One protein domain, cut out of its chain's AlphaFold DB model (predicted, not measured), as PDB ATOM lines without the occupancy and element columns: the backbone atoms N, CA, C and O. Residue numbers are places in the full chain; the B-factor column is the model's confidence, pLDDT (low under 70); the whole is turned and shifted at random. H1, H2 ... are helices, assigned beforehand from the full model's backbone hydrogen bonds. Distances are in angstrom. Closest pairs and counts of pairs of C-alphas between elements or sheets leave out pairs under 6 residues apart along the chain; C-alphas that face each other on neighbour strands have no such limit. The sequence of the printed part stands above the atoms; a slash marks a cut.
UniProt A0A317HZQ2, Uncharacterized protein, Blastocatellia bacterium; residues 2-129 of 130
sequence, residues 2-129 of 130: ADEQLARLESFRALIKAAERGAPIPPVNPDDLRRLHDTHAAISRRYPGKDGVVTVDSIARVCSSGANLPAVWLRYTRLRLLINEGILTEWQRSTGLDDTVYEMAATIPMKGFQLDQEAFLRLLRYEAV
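What this domain is: This is residues 2 to 129 of the 130 residues of an uncharacterized protein of Blastocatellia bacterium (UniProt A0A317HZQ2). Helix H4 makes the core of a cluster of crossed helices, with H2 and H5 crossing it and the short H3 at its first turns. H1, the longest helix with 19 residues, lies at one end of the longest axis and packs on the first residues of H4, 69 to 71, with its own residues 11 to 15, and H6 packs on H5 at the other end. The printed part has 128 residues with six named helices, H1 to H6 in chain order, and no named strand; the class is all helix. It is compact, with a radius of gyration of the C-alphas of 14.6 A and spans of 47 by 36 by 25 A.

How they stand to each other: H1, residues 2 to 20, touches the hub H4, residues 69 to 84, with residues 11 to 15 alone; the closest C-alphas, Phe 12 and Pro 70, are 4.9 A apart. H2, residues 30 to 46, touches H4 at a steep tilt of 57 degrees, closest at the C-alphas of Leu 33 and Tyr 76, 6.0 A. H3, residues 56 to 62, touches H4 about perpendicular at 87 degrees, closest at the C-alphas of Ile 59 and Leu 69, 6.5 A. H5, residues 99 to 107, touches H2, closest at the C-alphas of Pro 30 and Tyr 102, 5.0 A. H6, residues 117 to 127, touches H5, closest at the C-alphas of Val 101 and Leu 124, 6.8 A, and is only just apart from H4, at 8.5 A. In the six helices every O i to N i+4 pair is within hydrogen-bond range.

Where its parts are: H1 begins at C-alpha 2 (66.401, -27.234, -1.477) and is 27.2 A long; H2 is 24.5 A and H4 21.8 A. H6 ends at C-alpha 127 (52.808, 13.100, 10.308).

The domain as a whole: The C-alphas farthest apart, Ala 2 and Val 129, are 49.2 A apart. The printed part has no cut, and the link from H4 to H5 is long. Residues 49 to 53, 95 and 128 to 129 have pLDDT under 70.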
ATOM      1  N   ALA A   2      66.906 -27.435  -0.105       78.75
ATOM      2  CA  ALA A   2      66.401 -27.234  -1.477       78.75
ATOM      3  C   ALA A   2      64.884 -26.954  -1.525       78.75
ATOM      4  O   ALA A   2      64.451 -26.026  -2.204       78.75
ATOM      5  N   ASP A   3      64.098 -27.682  -0.728       85.00
ATOM      6  CA  ASP A   3      62.634 -27.535  -0.695       85.00
ATOM      7  C   ASP A   3      62.187 -26.171  -0.150       85.00
ATOM      8  O   ASP A   3      61.266 -25.555  -0.673       85.00
ATOM      9  N   GLU A   4      62.889 -25.645   0.856       85.50
ATOM     10  CA  GLU A   4      62.624 -24.310   1.409       85.50
ATOM     11  C   GLU A   4      62.944 -23.201   0.405       85.50
ATOM     12  O   GLU A   4      62.214 -22.214   0.307       85.50
ATOM     13  N   GLN A   5      64.030 -23.354  -0.358       86.94
ATOM     14  CA  GLN A   5      64.394 -22.405  -1.403       86.94
ATOM     15  C   GLN A   5      63.366 -22.421  -2.538       86.94
ATOM     16  O   GLN A   5      62.958 -21.357  -3.006       86.94
ATOM     17  N   LEU A   6      62.903 -23.607  -2.945       90.44
ATOM     18  CA  LEU A   6      61.848 -23.752  -3.944       90.44
ATOM     19  C   LEU A   6      60.535 -23.121  -3.464       90.44
ATOM     20  O   LEU A   6      59.995 -22.260  -4.157       90.44
ATOM     21  N   ALA A   7      60.080 -23.457  -2.255       91.12
ATOM     22  CA  ALA A   7      58.869 -22.887  -1.664       91.12
ATOM     23  C   ALA A   7      58.940 -21.353  -1.576       91.12
ATOM     24  O   ALA A   7      57.970 -20.642  -1.855       91.12
ATOM     25  N   ARG A   8      60.121 -20.812  -1.254       91.88
ATOM     26  CA  ARG A   8      60.353 -19.367  -1.252       91.88
ATOM     27  C   ARG A   8      60.190 -18.783  -2.653       91.88
ATOM     28  O   ARG A   8      59.426 -17.835  -2.813       91.88
ATOM     29  N   LEU A   9      60.834 -19.345  -3.673       92.94
ATOM     30  CA  LEU A   9      60.688 -18.872  -5.057       92.94
ATOM     31  C   LEU A   9      59.234 -18.949  -5.546       92.94
ATOM     32  O   LEU A   9      58.748 -18.024  -6.205       92.94
ATOM     33  N   GLU A  10      58.515 -20.008  -5.182       95.19
ATOM     34  CA  GLU A  10      57.094 -20.167  -5.488       95.19
ATOM     35  C   GLU A  10      56.238 -19.080  -4.833       95.19
ATOM     36  O   GLU A  10      55.372 -18.513  -5.502       95.19
ATOM     37  N   SER A  11      56.523 -18.710  -3.579       95.25
ATOM     38  CA  SER A  11      55.812 -17.625  -2.889       95.25
ATOM     39  C   SER A  11      55.979 -16.269  -3.591       95.25
ATOM     40  O   SER A  11      55.002 -15.539  -3.775       95.25
ATOM     41  N   PHE A  12      57.187 -15.958  -4.078       94.94
ATOM     42  CA  PHE A  12      57.445 -14.744  -4.860       94.94
ATOM     43  C   PHE A  12      56.685 -14.774  -6.181       94.94
ATOM     44  O   PHE A  12      56.002 -13.811  -6.532       94.94
ATOM     45  N   ARG A  13      56.745 -15.902  -6.896       95.75
ATOM     46  CA  ARG A  13      56.020 -16.082  -8.157       95.75
ATOM     47  C   ARG A  13      54.508 -15.941  -7.971       95.75
ATOM     48  O   ARG A  13      53.845 -15.357  -8.827       95.75
ATOM     49  N   ALA A  14      53.960 -16.475  -6.882       96.44
ATOM     50  CA  ALA A  14      52.543 -16.370  -6.563       96.44
ATOM     51  C   ALA A  14      52.129 -14.912  -6.318       96.44
ATOM     52  O   ALA A  14      51.151 -14.455  -6.915       96.44
ATOM     53  N   LEU A  15      52.902 -14.169  -5.517       96.12
ATOM     54  CA  LEU A  15      52.636 -12.753  -5.266       96.12
ATOM     55  C   LEU A  15      52.746 -11.918  -6.548       96.12
ATOM     56  O   LEU A  15      51.852 -11.124  -6.815       96.12
ATOM     57  N   ILE A  16      53.775 -12.130  -7.376       95.06
ATOM     58  CA  ILE A  16      53.943 -11.422  -8.658       95.06
ATOM     59  C   ILE A  16      52.708 -11.620  -9.546       95.06
ATOM     60  O   ILE A  16      52.098 -10.643  -9.972       95.06
ATOM     61  N   LYS A  17      52.256 -12.867  -9.733       97.06
ATOM     62  CA  LYS A  17      51.043 -13.168 -10.515       97.06
ATOM     63  C   LYS A  17      49.773 -12.553  -9.928       97.06
ATOM     64  O   LYS A  17      48.810 -12.301 -10.654       97.06
ATOM     65  N   ALA A  18      49.688 -12.420  -8.607       95.50
ATOM     66  CA  ALA A  18      48.563 -11.752  -7.961       95.50
ATOM     67  C   ALA A  18      48.635 -10.234  -8.198       95.50
ATOM     68  O   ALA A  18      47.638  -9.620  -8.576       95.50
ATOM     69  N   ALA A  19      49.824  -9.648  -8.064       94.94
ATOM     70  CA  ALA A  19      50.067  -8.230  -8.270       94.94
ATOM     71  C   ALA A  19      49.811  -7.795  -9.725       94.94
ATOM     72  O   ALA A  19      49.195  -6.756  -9.955       94.94
ATOM     73  N   GLU A  20      50.184  -8.616 -10.710       95.38
ATOM     74  CA  GLU A  20      49.857  -8.408 -12.133       95.38
ATOM     75  C   GLU A  20      48.346  -8.306 -12.382       95.38
ATOM     76  O   GLU A  20      47.903  -7.568 -13.256       95.38
ATOM     77  N   ARG A  21      47.542  -8.998 -11.569       95.88
ATOM     78  CA  ARG A  21      46.072  -8.952 -11.612       95.88
ATOM     79  C   ARG A  21      45.479  -7.826 -10.760       95.88
ATOM     80  O   ARG A  21      44.269  -7.781 -10.555       95.88
ATOM     81  N   GLY A  22      46.315  -6.925 -10.246       94.44
ATOM     82  CA  GLY A  22      45.891  -5.807  -9.410       94.44
ATOM     83  C   GLY A  22      45.454  -6.218  -8.004       94.44
ATOM     84  O   GLY A  22      44.704  -5.470  -7.376       94.44
ATOM     85  N   ALA A  23      45.885  -7.385  -7.509       95.50
ATOM     86  CA  ALA A  23      45.599  -7.797  -6.139       95.50
ATOM     87  C   ALA A  23      46.203  -6.805  -5.127       95.50
ATOM     88  O   ALA A  23      47.258  -6.215  -5.398       95.50
ATOM     89  N   PRO A  24      45.560  -6.610  -3.963       95.12
ATOM     90  CA  PRO A  24      46.131  -5.804  -2.897       95.12
ATOM     91  C   PRO A  24      47.409  -6.454  -2.357       95.12
ATOM     92  O   PRO A  24      47.475  -7.674  -2.193       95.12
ATOM     93  N   ILE A  25      48.418  -5.636  -2.056       96.00
ATOM     94  CA  ILE A  25      49.659  -6.111  -1.433       96.00
ATOM     95  C   ILE A  25      49.526  -6.013   0.089       96.00
ATOM     96  O   ILE A  25      49.282  -4.912   0.599       96.00
ATOM     97  N   PRO A  26      49.703  -7.124   0.831       96.00
ATOM     98  CA  PRO A  26      49.573  -7.123   2.283       96.00
ATOM     99  C   PRO A  26      50.483  -6.086   2.954       96.00
ATOM    100  O   PRO A  26      51.569  -5.803   2.431       96.00
ATOM    101  N   PRO A  27      50.070  -5.518   4.100       96.81
ATOM    102  CA  PRO A  27      50.975  -4.742   4.931       96.81
ATOM    103  C   PRO A  27      52.112  -5.629   5.453       96.81
ATOM    104  O   PRO A  27      51.996  -6.856   5.506       96.81
ATOM    105  N   VAL A  28      53.221  -5.000   5.821       97.81
ATOM    106  CA  VAL A  28      54.417  -5.680   6.338       97.81
ATOM    107  C   VAL A  28      54.882  -5.030   7.632       97.81
ATOM    108  O   VAL A  28      54.343  -4.007   8.043       97.81
ATOM    109  N   ASN A  29      55.885  -5.613   8.285       97.81
ATOM    110  CA  ASN A  29      56.533  -4.957   9.410       97.81
ATOM    111  C   ASN A  29      57.468  -3.838   8.887       97.81
ATOM    112  O   ASN A  29      58.324  -4.128   8.043       97.81
ATOM    113  N   PRO A  30      57.345  -2.580   9.356       97.25
ATOM    114  CA  PRO A  30      58.241  -1.492   8.951       97.25
ATOM    115  C   PRO A  30      59.715  -1.764   9.272       97.25
ATOM    116  O   PRO A  30      60.592  -1.362   8.504       97.25
ATOM    117  N   ASP A  31      60.011  -2.522  10.329       96.94
ATOM    118  CA  ASP A  31      61.387  -2.884  10.672       96.94
ATOM    119  C   ASP A  31      62.035  -3.786   9.618       96.94
ATOM    120  O   ASP A  31      63.246  -3.730   9.417       96.94
ATOM    121  N   ASP A  32      61.248  -4.612   8.918       97.12
ATOM    122  CA  ASP A  32      61.765  -5.435   7.820       97.12
ATOM    123  C   ASP A  32      62.191  -4.561   6.633       97.12
ATOM    124  O   ASP A  32      63.229  -4.817   6.020       97.12
ATOM    125  N   LEU A  33      61.441  -3.489   6.351       95.81
ATOM    126  CA  LEU A  33      61.808  -2.507   5.327       95.81
ATOM    127  C   LEU A  33      63.065  -1.729   5.726       95.81
ATOM    128  O   LEU A  33      63.966  -1.572   4.902       95.81
ATOM    129  N   ARG A  34      63.143  -1.291   6.988       95.12
ATOM    130  CA  ARG A  34      64.297  -0.568   7.532       95.12
ATOM    131  C   ARG A  34      65.566  -1.412   7.482       95.12
ATOM    132  O   ARG A  34      66.551  -1.006   6.874       95.12
ATOM    133  N   ARG A  35      65.527  -2.632   8.030       94.31
ATOM    134  CA  ARG A  35      66.679  -3.546   8.019       94.31
ATOM    135  C   ARG A  35      67.159  -3.837   6.595       94.31
ATOM    136  O   ARG A  35      68.368  -3.922   6.358       94.31
ATOM    137  N   LEU A  36      66.235  -3.984   5.641       92.25
ATOM    138  CA  LEU A  36      66.578  -4.201   4.235       92.25
ATOM    139  C   LEU A  36      67.214  -2.958   3.598       92.25
ATOM    140  O   LEU A  36      68.194  -3.101   2.862       92.25
ATOM    141  N   HIS A  37      66.714  -1.763   3.922       91.69
ATOM    142  CA  HIS A  37      67.319  -0.497   3.511       91.69
ATOM    143  C   HIS A  37      68.745  -0.343   4.036       91.69
ATOM    144  O   HIS A  37      69.667  -0.155   3.243       91.69
ATOM    145  N   ASP A  38      68.941  -0.512   5.341       90.69
ATOM    146  CA  ASP A  38      70.244  -0.370   5.995       90.69
ATOM    147  C   ASP A  38      71.257  -1.382   5.456       90.69
ATOM    148  O   ASP A  38      72.411  -1.045   5.184       90.69
ATOM    149  N   THR A  39      70.815  -2.625   5.233       88.88
ATOM    150  CA  THR A  39      71.654  -3.669   4.633       88.88
ATOM    151  C   THR A  39      72.093  -3.275   3.225       88.88
ATOM    152  O   THR A  39      73.272  -3.411   2.891       88.88
ATOM    153  N   HIS A  40      71.176  -2.760   2.402       85.44
ATOM    154  CA  HIS A  40      71.515  -2.273   1.068       85.44
ATOM    155  C   HIS A  40      72.475  -1.085   1.131       85.44
ATOM    156  O   HIS A  40      73.522  -1.153   0.502       85.44
ATOM    157  N   ALA A  41      72.189  -0.065   1.945       85.19
ATOM    158  CA  ALA A  41      73.054   1.101   2.119       85.19
ATOM    159  C   ALA A  41      74.470   0.723   2.601       85.19
ATOM    160  O   ALA A  41      75.467   1.308   2.168       85.19
ATOM    161  N   ALA A  42      74.592  -0.280   3.475       85.56
ATOM    162  CA  ALA A  42      75.885  -0.798   3.915       85.56
ATOM    163  C   ALA A  42      76.651  -1.492   2.774       85.56
ATOM    164  O   ALA A  42      77.863  -1.299   2.634       85.56
ATOM    165  N   ILE A  43      75.954  -2.268   1.937       82.69
ATOM    166  CA  ILE A  43      76.529  -2.884   0.734       82.69
ATOM    167  C   ILE A  43      76.969  -1.800  -0.260       82.69
ATOM    168  O   ILE A  43      78.087  -1.903  -0.764       82.69
ATOM    169  N   SER A  44      76.178  -0.739  -0.455       80.12
ATOM    170  CA  SER A  44      76.503   0.422  -1.305       80.12
ATOM    171  C   SER A  44      77.829   1.048  -0.942       80.12
ATOM    172  O   SER A  44      78.712   1.233  -1.779       80.12
ATOM    173  N   ARG A  45      77.980   1.343   0.351       81.75
ATOM    174  CA  ARG A  45      79.172   1.985   0.902       81.75
ATOM    175  C   ARG A  45      80.401   1.094   0.755       81.75
ATOM    176  O   ARG A  45      81.496   1.598   0.529       81.75
ATOM    177  N   ARG A  46      80.231  -0.225   0.882       82.56
ATOM    178  CA  ARG A  46      81.332  -1.195   0.799       82.56
ATOM    179  C   ARG A  46      81.704  -1.561  -0.640       82.56
ATOM    180  O   ARG A  46      82.863  -1.878  -0.894       82.56
ATOM    181  N   TYR A  47      80.744  -1.532  -1.561       79.75
ATOM    182  CA  TYR A  47      80.911  -1.932  -2.958       79.75
ATOM    183  C   TYR A  47      80.185  -0.965  -3.911       79.75
ATOM    184  O   TYR A  47      79.126  -1.313  -4.450       79.75
ATOM    185  N   PRO A  48      80.766   0.221  -4.178       74.25
ATOM    186  CA  PRO A  48      80.191   1.186  -5.109       74.25
ATOM    187  C   PRO A  48      79.891   0.544  -6.473       74.25
ATOM    188  O   PRO A  48      80.745  -0.130  -7.053       74.25
ATOM    189  N   GLY A  49      78.663   0.716  -6.972       69.25
ATOM    190  CA  GLY A  49      78.206   0.155  -8.252       69.25
ATOM    191  C   GLY A  49      77.545  -1.231  -8.182       69.25
ATOM    192  O   GLY A  49      77.072  -1.717  -9.208       69.25
ATOM    193  N   LYS A  50      77.453  -1.867  -7.002       66.88
ATOM    194  CA  LYS A  50      76.767  -3.168  -6.816       66.88
ATOM    195  C   LYS A  50      75.382  -3.080  -6.169       66.88
ATOM    196  O   LYS A  50      74.798  -4.101  -5.814       66.88
ATOM    197  N   ASP A  51      74.812  -1.885  -6.081       63.22
ATOM    198  CA  ASP A  51      73.586  -1.637  -5.317       63.22
ATOM    199  C   ASP A  51      72.297  -2.195  -5.888       63.22
ATOM    200  O   ASP A  51      71.258  -2.156  -5.235       63.22
ATOM    201  N   GLY A  52      72.327  -2.719  -7.108       59.94
ATOM    202  CA  GLY A  52      71.132  -2.986  -7.898       59.94
ATOM    203  C   GLY A  52      70.194  -4.054  -7.342       59.94
ATOM    204  O   GLY A  52      68.979  -3.887  -7.427       59.94
ATOM    205  N   VAL A  53      70.715  -5.147  -6.784       68.38
ATOM    206  CA  VAL A  53      69.941  -6.397  -6.740       68.38
ATOM    207  C   VAL A  53      69.467  -6.732  -5.331       68.38
ATOM    208  O   VAL A  53      70.253  -7.126  -4.475       68.38
ATOM    209  N   VAL A  54      68.157  -6.617  -5.115       74.62
ATOM    210  CA  VAL A  54      67.481  -7.215  -3.958       74.62
ATOM    211  C   VAL A  54      67.257  -8.691  -4.290       74.62
ATOM    212  O   VAL A  54      66.439  -9.002  -5.159       74.62
ATOM    213  N   THR A  55      68.002  -9.603  -3.664       83.06
ATOM    214  CA  THR A  55      67.831 -11.044  -3.896       83.06
ATOM    215  C   THR A  55      66.833 -11.633  -2.909       83.06
ATOM    216  O   THR A  55      66.665 -11.162  -1.787       83.06
ATOM    217  N   VAL A  56      66.177 -12.716  -3.315       86.06
ATOM    218  CA  VAL A  56      65.257 -13.464  -2.448       86.06
ATOM    219  C   VAL A  56      65.951 -13.913  -1.151       86.06
ATOM    220  O   VAL A  56      65.363 -13.844  -0.070       86.06
ATOM    221  N   ASP A  57      67.221 -14.310  -1.242       85.38
ATOM    222  CA  ASP A  57      68.008 -14.735  -0.084       85.38
ATOM    223  C   ASP A  57      68.445 -13.569   0.807       85.38
ATOM    224  O   ASP A  57      68.489 -13.733   2.026       85.38
ATOM    225  N   SER A  58      68.727 -12.384   0.245       85.19
ATOM    226  CA  SER A  58      69.053 -11.213   1.068       85.19
ATOM    227  C   SER A  58      67.853 -10.788   1.910       85.19
ATOM    228  O   SER A  58      68.011 -10.507   3.094       85.19
ATOM    229  N   ILE A  59      66.647 -10.839   1.345       90.69
ATOM    230  CA  ILE A  59      65.409 -10.519   2.064       90.69
ATOM    231  C   ILE A  59      65.162 -11.534   3.179       90.69
ATOM    232  O   ILE A  59      64.938 -11.141   4.321       90.69
ATOM    233  N   ALA A  60      65.266 -12.834   2.878       91.00
ATOM    234  CA  ALA A  60      65.066 -13.899   3.864       91.00
ATOM    235  C   ALA A  60      66.041 -13.814   5.048       91.00
ATOM    236  O   ALA A  60      65.693 -14.191   6.161       91.00
ATOM    237  N   ARG A  61      67.264 -13.327   4.810       91.00
ATOM    238  CA  ARG A  61      68.294 -13.188   5.844       91.00
ATOM    239  C   ARG A  61      68.054 -12.006   6.782       91.00
ATOM    240  O   ARG A  61      68.531 -12.025   7.912       91.00
ATOM    241  N   VAL A  62      67.402 -10.963   6.281       92.88
ATOM    242  CA  VAL A  62      67.293  -9.660   6.947       92.88
ATOM    243  C   VAL A  62      65.932  -9.475   7.619       92.88
ATOM    244  O   VAL A  62      65.828  -8.789   8.639       92.88
ATOM    245  N   CYS A  63      64.887 -10.081   7.059       95.62
ATOM    246  CA  CYS A  63      63.541  -9.974   7.600       95.62
ATOM    247  C   CYS A  63      63.348 -10.852   8.839       95.62
ATOM    248  O   CYS A  63      64.034 -11.851   9.053       95.62
ATOM    249  N   SER A  64      62.363 -10.467   9.639       94.94
ATOM    250  CA  SER A  64      61.896 -11.203  10.801       94.94
ATOM    251  C   SER A  64      61.387 -12.605  10.439       94.94
ATOM    252  O   SER A  64      60.948 -12.876   9.316       94.94
ATOM    253  N   SER A  65      61.435 -13.520  11.412       92.31
ATOM    254  CA  SER A  65      60.855 -14.855  11.244       92.31
ATOM    255  C   SER A  65      59.349 -14.749  10.992       92.31
ATOM    256  O   SER A  65      58.643 -14.056  11.720       92.31
ATOM    257  N   GLY A  66      58.860 -15.427   9.953       90.94
ATOM    258  CA  GLY A  66      57.453 -15.378   9.542       90.94
ATOM    259  C   GLY A  66      57.068 -14.165   8.687       90.94
ATOM    260  O   GLY A  66      55.903 -14.044   8.314       90.94
ATOM    261  N   ALA A  67      58.016 -13.290   8.333       95.25
ATOM    262  CA  ALA A  67      57.747 -12.174   7.435       95.25
ATOM    263  C   ALA A  67      57.227 -12.648   6.068       95.25
ATOM    264  O   ALA A  67      57.716 -13.617   5.480       95.25
ATOM    265  N   ASN A  68      56.272 -11.902   5.508       95.94
ATOM    266  CA  ASN A  68      55.836 -12.088   4.129       95.94
ATOM    267  C   ASN A  68      56.901 -11.520   3.171       95.94
ATOM    268  O   ASN A  68      56.803 -10.380   2.717       95.94
ATOM    269  N   LEU A  69      57.938 -12.316   2.892       96.25
ATOM    270  CA  LEU A  69      59.105 -11.890   2.108       96.25
ATOM    271  C   LEU A  69      58.739 -11.316   0.725       96.25
ATOM    272  O   LEU A  69      59.291 -10.272   0.372       96.25
ATOM    273  N   PRO A  70      57.804 -11.907  -0.052       96.00
ATOM    274  CA  PRO A  70      57.366 -11.307  -1.311       96.00
ATOM    275  C   PRO A  70      56.741  -9.914  -1.148       96.00
ATOM    276  O   PRO A  70      57.023  -9.015  -1.942       96.00
ATOM    277  N   ALA A  71      55.903  -9.708  -0.126       96.75
ATOM    278  CA  ALA A  71      55.291  -8.403   0.125       96.75
ATOM    279  C   ALA A  71      56.336  -7.362   0.561       96.75
ATOM    280  O   ALA A  71      56.309  -6.232   0.069       96.75
ATOM    281  N   VAL A  72      57.292  -7.758   1.414       97.06
ATOM    282  CA  VAL A  72      58.418  -6.903   1.832       97.06
ATOM    283  C   VAL A  72      59.244  -6.489   0.618       97.06
ATOM    284  O   VAL A  72      59.515  -5.304   0.441       97.06
ATOM    285  N   TRP A  73      59.589  -7.439  -0.257       95.12
ATOM    286  CA  TRP A  73      60.327  -7.166  -1.491       95.12
ATOM    287  C   TRP A  73      59.639  -6.119  -2.361       95.12
ATOM    288  O   TRP A  73      60.281  -5.173  -2.818       95.12
ATOM    289  N   LEU A  74      58.337  -6.286  -2.599       94.94
ATOM    290  CA  LEU A  74      57.600  -5.408  -3.495       94.94
ATOM    291  C   LEU A  74      57.458  -3.995  -2.914       94.94
ATOM    292  O   LEU A  74      57.741  -3.017  -3.609       94.94
ATOM    293  N   ARG A  75      57.087  -3.886  -1.631       96.00
ATOM    294  CA  ARG A  75      57.024  -2.602  -0.914       96.00
ATOM    295  C   ARG A  75      58.384  -1.909  -0.903       96.00
ATOM    296  O   ARG A  75      58.474  -0.743  -1.281       96.00
ATOM    297  N   TYR A  76      59.454  -2.637  -0.579       94.31
ATOM    298  CA  TYR A  76      60.809  -2.089  -0.573       94.31
ATOM    299  C   TYR A  76      61.286  -1.666  -1.966       94.31
ATOM    300  O   TYR A  76      61.920  -0.628  -2.108       94.31
ATOM    301  N   THR A  77      60.947  -2.419  -3.015       91.94
ATOM    302  CA  THR A  77      61.290  -2.057  -4.401       91.94
ATOM    303  C   THR A  77      60.645  -0.729  -4.790       91.94
ATOM    304  O   THR A  77      61.292   0.100  -5.427       91.94
ATOM    305  N   ARG A  78      59.397  -0.485  -4.371       93.31
ATOM    306  CA  ARG A  78      58.726   0.803  -4.596       93.31
ATOM    307  C   ARG A  78      59.304   1.927  -3.761       93.31
ATOM    308  O   ARG A  78      59.608   2.970  -4.326       93.31
ATOM    309  N   LEU A  79      59.546   1.692  -2.475       93.44
ATOM    310  CA  LEU A  79      60.227   2.661  -1.622       93.44
ATOM    311  C   LEU A  79      61.579   3.067  -2.224       93.44
ATOM    312  O   LEU A  79      61.875   4.247  -2.365       93.44
ATOM    313  N   ARG A  80      62.374   2.092  -2.666       89.94
ATOM    314  CA  ARG A  80      63.691   2.327  -3.255       89.94
ATOM    315  C   ARG A  80      63.646   3.130  -4.555       89.94
ATOM    316  O   ARG A  80      64.564   3.911  -4.789       89.94
ATOM    317  N   LEU A  81      62.611   2.975  -5.383       90.69
ATOM    318  CA  LEU A  81      62.426   3.840  -6.555       90.69
ATOM    319  C   LEU A  81      62.242   5.303  -6.136       90.69
ATOM    320  O   LEU A  81      62.964   6.153  -6.639       90.69
ATOM    321  N   LEU A  82      61.390   5.573  -5.141       92.75
ATOM    322  CA  LEU A  82      61.173   6.934  -4.629       92.75
ATOM    323  C   LEU A  82      62.450   7.553  -4.035       92.75
ATOM    324  O   LEU A  82      62.701   8.746  -4.200       92.75
ATOM    325  N   ILE A  83      63.280   6.744  -3.362       90.75
ATOM    326  CA  ILE A  83      64.601   7.168  -2.865       90.75
ATOM    327  C   ILE A  83      65.510   7.550  -4.035       90.75
ATOM    328  O   ILE A  83      66.103   8.625  -4.024       90.75
ATOM    329  N   ASN A  84      65.620   6.678  -5.040       88.12
ATOM    330  CA  ASN A  84      66.510   6.880  -6.185       88.12
ATOM    331  C   ASN A  84      66.085   8.068  -7.063       88.12
ATOM    332  O   ASN A  84      66.935   8.704  -7.677       88.12
ATOM    333  N   GLU A  85      64.787   8.364  -7.118       91.12
ATOM    334  CA  GLU A  85      64.223   9.524  -7.820       91.12
ATOM    335  C   GLU A  85      64.380  10.835  -7.026       91.12
ATOM    336  O   GLU A  85      64.013  11.900  -7.516       91.12
ATOM    337  N   GLY A  86      64.923  10.786  -5.803       91.31
ATOM    338  CA  GLY A  86      65.131  11.964  -4.955       91.31
ATOM    339  C   GLY A  86      63.848  12.525  -4.333       91.31
ATOM    340  O   GLY A  86      63.883  13.569  -3.684       91.31
ATOM    341  N   ILE A  87      62.718  11.830  -4.475       93.56
ATOM    342  CA  ILE A  87      61.409  12.272  -3.969       93.56
ATOM    343  C   ILE A  87      61.400  12.353  -2.438       93.56
ATOM    344  O   ILE A  87      60.718  13.195  -1.861       93.56
ATOM    345  N   LEU A  88      62.173  11.491  -1.774       93.56
ATOM    346  CA  LEU A  88      62.211  11.396  -0.313       93.56
ATOM    347  C   LEU A  88      63.336  12.211   0.334       93.56
ATOM    348  O   LEU A  88      63.621  12.007   1.509       93.56
ATOM    349  N   THR A  89      63.962  13.134  -0.403       91.19
ATOM    350  CA  THR A  89      65.089  13.943   0.099       91.19
ATOM    351  C   THR A  89      64.721  14.741   1.358       91.19
ATOM    352  O   THR A  89      65.546  14.861   2.256       91.19
ATOM    353  N   GLU A  90      63.479  15.226   1.475       91.12
ATOM    354  CA  GLU A  90      62.994  15.961   2.662       91.12
ATOM    355  C   GLU A  90      62.973  15.104   3.942       91.12
ATOM    356  O   GLU A  90      63.105  15.639   5.039       91.12
ATOM    357  N   TRP A  91      62.859  13.779   3.806       93.12
ATOM    358  CA  TRP A  91      62.839  12.816   4.914       93.12
ATOM    359  C   TRP A  91      64.147  12.019   5.024       93.12
ATOM    360  O   TRP A  91      64.195  10.987   5.694       93.12
ATOM    361  N   GLN A  92      65.206  12.457   4.336       88.56
ATOM    362  CA  GLN A  92      66.548  11.902   4.488       88.56
ATOM    363  C   GLN A  92      67.320  12.676   5.559       88.56
ATOM    364  O   GLN A  92      67.552  13.879   5.449       88.56
ATOM    365  N   ARG A  93      67.794  11.959   6.578       79.94
ATOM    366  CA  ARG A  93      68.765  12.439   7.567       79.94
ATOM    367  C   ARG A  93      70.161  11.921   7.249       79.94
ATOM    368  O   ARG A  93      70.353  11.016   6.439       79.94
ATOM    369  N   SER A  94      71.157  12.471   7.941       70.56
ATOM    370  CA  SER A  94      72.580  12.141   7.765       70.56
ATOM    371  C   SER A  94      72.898  10.639   7.835       70.56
ATOM    372  O   SER A  94      73.897  10.202   7.263       70.56
ATOM    373  N   THR A  95      72.064   9.843   8.511       69.12
ATOM    374  CA  THR A  95      72.271   8.403   8.700       69.12
ATOM    375  C   THR A  95      71.265   7.501   7.981       69.12
ATOM    376  O   THR A  95      71.510   6.297   7.952       69.12
ATOM    377  N   GLY A  96      70.185   8.023   7.385       81.69
ATOM    378  CA  GLY A  96      69.123   7.210   6.776       81.69
ATOM    379  C   GLY A  96      67.817   7.976   6.541       81.69
ATOM    380  O   GLY A  96      67.791   9.196   6.641       81.69
ATOM    381  N   LEU A  97      66.740   7.258   6.219       90.75
ATOM    382  CA  LEU A  97      65.382   7.817   6.136       90.75
ATOM    383  C   LEU A  97      64.705   7.890   7.507       90.75
ATOM    384  O   LEU A  97      64.975   7.050   8.364       90.75
ATOM    385  N   ASP A  98      63.781   8.838   7.663       92.25
ATOM    386  CA  ASP A  98      62.918   8.951   8.842       92.25
ATOM    387  C   ASP A  98      62.043   7.706   9.047       92.25
ATOM    388  O   ASP A  98      61.546   7.096   8.098       92.25
ATOM    389  N   ASP A  99      61.808   7.363  10.313       91.94
ATOM    390  CA  ASP A  99      61.060   6.173  10.730       91.94
ATOM    391  C   ASP A  99      59.648   6.124  10.131       91.94
ATOM    392  O   ASP A  99      59.227   5.090   9.600       91.94
ATOM    393  N   THR A 100      58.975   7.276  10.098       93.25
ATOM    394  CA  THR A 100      57.653   7.473   9.492       93.25
ATOM    395  C   THR A 100      57.609   7.028   8.027       93.25
ATOM    396  O   THR A 100      56.589   6.521   7.560       93.25
ATOM    397  N   VAL A 101      58.716   7.148   7.281       95.19
ATOM    398  CA  VAL A 101      58.790   6.680   5.886       95.19
ATOM    399  C   VAL A 101      58.573   5.173   5.814       95.19
ATOM    400  O   VAL A 101      57.815   4.701   4.964       95.19
ATOM    401  N   TYR A 102      59.196   4.411   6.715       96.06
ATOM    402  CA  TYR A 102      59.037   2.959   6.764       96.06
ATOM    403  C   TYR A 102      57.652   2.556   7.264       96.06
ATOM    404  O   TYR A 102      57.053   1.644   6.698       96.06
ATOM    405  N   GLU A 103      57.124   3.242   8.277       95.62
ATOM    406  CA  GLU A 103      55.784   2.998   8.830       95.62
ATOM    407  C   GLU A 103      54.687   3.192   7.779       95.62
ATOM    408  O   GLU A 103      53.837   2.315   7.573       95.62
ATOM    409  N   MET A 104      54.752   4.297   7.038       95.31
ATOM    410  CA  MET A 104      53.807   4.572   5.961       95.31
ATOM    411  C   MET A 104      54.017   3.612   4.788       95.31
ATOM    412  O   MET A 104      53.049   3.077   4.248       95.31
ATOM    413  N   ALA A 105      55.263   3.311   4.403       95.62
ATOM    414  CA  ALA A 105      55.535   2.401   3.286       95.62
ATOM    415  C   ALA A 105      55.104   0.958   3.598       95.62
ATOM    416  O   ALA A 105      54.747   0.194   2.694       95.62
ATOM    417  N   ALA A 106      55.104   0.583   4.876       96.75
ATOM    418  CA  ALA A 106      54.677  -0.724   5.348       96.75
ATOM    419  C   ALA A 106      53.163  -0.935   5.251       96.75
ATOM    420  O   ALA A 106      52.725  -2.072   5.064       96.75
ATOM    421  N   THR A 107      52.374   0.135   5.350       95.12
ATOM    422  CA  THR A 107      50.920   0.049   5.554       95.12
ATOM    423  C   THR A 107      50.100   0.689   4.445       95.12
ATOM    424  O   THR A 107      48.966   0.259   4.226       95.12
ATOM    425  N   ILE A 108      50.664   1.642   3.691       93.62
ATOM    426  CA  ILE A 108      49.936   2.327   2.624       93.62
ATOM    427  C   ILE A 108      49.325   1.306   1.653       93.62
ATOM    428  O   ILE A 108      50.001   0.329   1.277       93.62
ATOM    429  N   PRO A 109      48.053   1.489   1.251       93.38
ATOM    430  CA  PRO A 109      47.431   0.632   0.262       93.38
ATOM    431  C   PRO A 109      48.250   0.587  -1.027       93.38
ATOM    432  O   PRO A 109      48.606   1.610  -1.609       93.38
ATOM    433  N   MET A 110      48.524  -0.629  -1.484       94.50
ATOM    434  CA  MET A 110      49.160  -0.889  -2.767       94.50
ATOM    435  C   MET A 110      48.268  -1.816  -3.573       94.50
ATOM    436  O   MET A 110      47.830  -2.856  -3.072       94.50
ATOM    437  N   LYS A 111      48.018  -1.437  -4.826       91.25
ATOM    438  CA  LYS A 111      47.229  -2.226  -5.767       91.25
ATOM    439  C   LYS A 111      48.135  -2.709  -6.884       91.25
ATOM    440  O   LYS A 111      48.696  -1.917  -7.642       91.25
ATOM    441  N   GLY A 112      48.288  -4.024  -6.979       92.12
ATOM    442  CA  GLY A 112      49.282  -4.614  -7.856       92.12
ATOM    443  C   GLY A 112      50.679  -4.096  -7.534       92.12
ATOM    444  O   GLY A 112      51.097  -4.075  -6.379       92.12
ATOM    445  N   PHE A 113      51.396  -3.632  -8.552       90.94
ATOM    446  CA  PHE A 113      52.708  -3.027  -8.346       90.94
ATOM    447  C   PHE A 113      52.643  -1.536  -8.017       90.94
ATOM    448  O   PHE A 113      53.700  -0.943  -7.860       90.94
ATOM    449  N   GLN A 114      51.480  -0.891  -7.980       89.44
ATOM    450  CA  GLN A 114      51.407   0.557  -7.804       89.44
ATOM    451  C   GLN A 114      51.319   0.928  -6.322       89.44
ATOM    452  O   GLN A 114      50.514   0.374  -5.572       89.44
ATOM    453  N   LEU A 115      52.161   1.884  -5.934       88.94
ATOM    454  CA  LEU A 115      52.048   2.652  -4.702       88.94
ATOM    455  C   LEU A 115      51.540   4.036  -5.106       88.94
ATOM    456  O   LEU A 115      52.118   4.656  -5.999       88.94
ATOM    457  N   ASP A 116      50.445   4.486  -4.496       90.25
ATOM    458  CA  ASP A 116      49.920   5.833  -4.726       90.25
ATOM    459  C   ASP A 116      50.882   6.847  -4.098       90.25
ATOM    460  O   ASP A 116      50.888   7.069  -2.886       90.25
ATOM    461  N   GLN A 117      51.753   7.409  -4.937       91.25
ATOM    462  CA  GLN A 117      52.805   8.324  -4.515       91.25
ATOM    463  C   GLN A 117      52.233   9.604  -3.900       91.25
ATOM    464  O   GLN A 117      52.776  10.105  -2.919       91.25
ATOM    465  N   GLU A 118      51.137  10.139  -4.440       91.81
ATOM    466  CA  GLU A 118      50.530  11.358  -3.905       91.81
ATOM    467  C   GLU A 118      49.904  11.107  -2.537       91.81
ATOM    468  O   GLU A 118      50.060  11.916  -1.622       91.81
ATOM    469  N   ALA A 119      49.200   9.986  -2.365       92.19
ATOM    470  CA  ALA A 119      48.707   9.574  -1.055       92.19
ATOM    471  C   ALA A 119      49.862   9.361  -0.066       92.19
ATOM    472  O   ALA A 119      49.789   9.853   1.057       92.19
ATOM    473  N   PHE A 120      50.948   8.718  -0.497       93.69
ATOM    474  CA  PHE A 120      52.129   8.492   0.333       93.69
ATOM    475  C   PHE A 120      52.755   9.794   0.831       93.69
ATOM    476  O   PHE A 120      52.928   9.976   2.033       93.69
ATOM    477  N   LEU A 121      53.020  10.739  -0.071       93.56
ATOM    478  CA  LEU A 121      53.608  12.029   0.289       93.56
ATOM    479  C   LEU A 121      52.670  12.877   1.153       93.56
ATOM    480  O   LEU A 121      53.132  13.580   2.049       93.56
ATOM    481  N   ARG A 122      51.353  12.808   0.916       93.25
ATOM    482  CA  ARG A 122      50.367  13.477   1.776       93.25
ATOM    483  C   ARG A 122      50.412  12.942   3.205       93.25
ATOM    484  O   ARG A 122      50.422  13.750   4.127       93.25
ATOM    485  N   LEU A 123      50.484  11.621   3.382       91.50
ATOM    486  CA  LEU A 123      50.588  11.000   4.705       91.50
ATOM    487  C   LEU A 123      51.889  11.397   5.412       91.50
ATOM    488  O   LEU A 123      51.847  11.828   6.559       91.50
ATOM    489  N   LEU A 124      53.025  11.358   4.710       92.25
ATOM    490  CA  LEU A 124      54.312  11.757   5.292       92.25
ATOM    491  C   LEU A 124      54.345  13.220   5.745       92.25
ATOM    492  O   LEU A 124      54.948  13.538   6.767       92.25
ATOM    493  N   ARG A 125      53.702  14.121   4.996       91.25
ATOM    494  CA  ARG A 125      53.612  15.542   5.368       91.25
ATOM    495  C   ARG A 125      52.666  15.789   6.534       91.25
ATOM    496  O   ARG A 125      52.886  16.736   7.275       91.25
ATOM    497  N   TYR A 126      51.621  14.979   6.675       87.50
ATOM    498  CA  TYR A 126      50.688  15.094   7.791       87.50
ATOM    499  C   TYR A 126      51.363  14.713   9.114       87.50
ATOM    500  O   TYR A 126      51.313  15.481  10.067       87.50
ATOM    501  N   GLU A 127      52.073  13.584   9.130       79.50
ATOM    502  CA  GLU A 127      52.808  13.100  10.308       79.50
ATOM    503  C   GLU A 127      53.986  14.005  10.695       79.50
ATOM    504  O   GLU A 127      54.308  14.129  11.867       79.50
ATOM    505  N   ALA A 128      54.613  14.696   9.737       66.75
ATOM    506  CA  ALA A 128      55.703  15.633  10.030       66.75
ATOM    507  C   ALA A 128      55.253  16.916  10.766       66.75
ATOM    508  O   ALA A 128      56.099  17.676  11.237       66.75
ATOM    509  N   VAL A 129      53.945  17.190  10.812       60.00
ATOM    510  CA  VAL A 129      53.348  18.391  11.429       60.00
ATOM    511  C   VAL A 129      52.650  18.068  12.762       60.00
ATOM    512  O   VAL A 129      52.317  18.994  13.503       60.00
TER     513      VAL A 129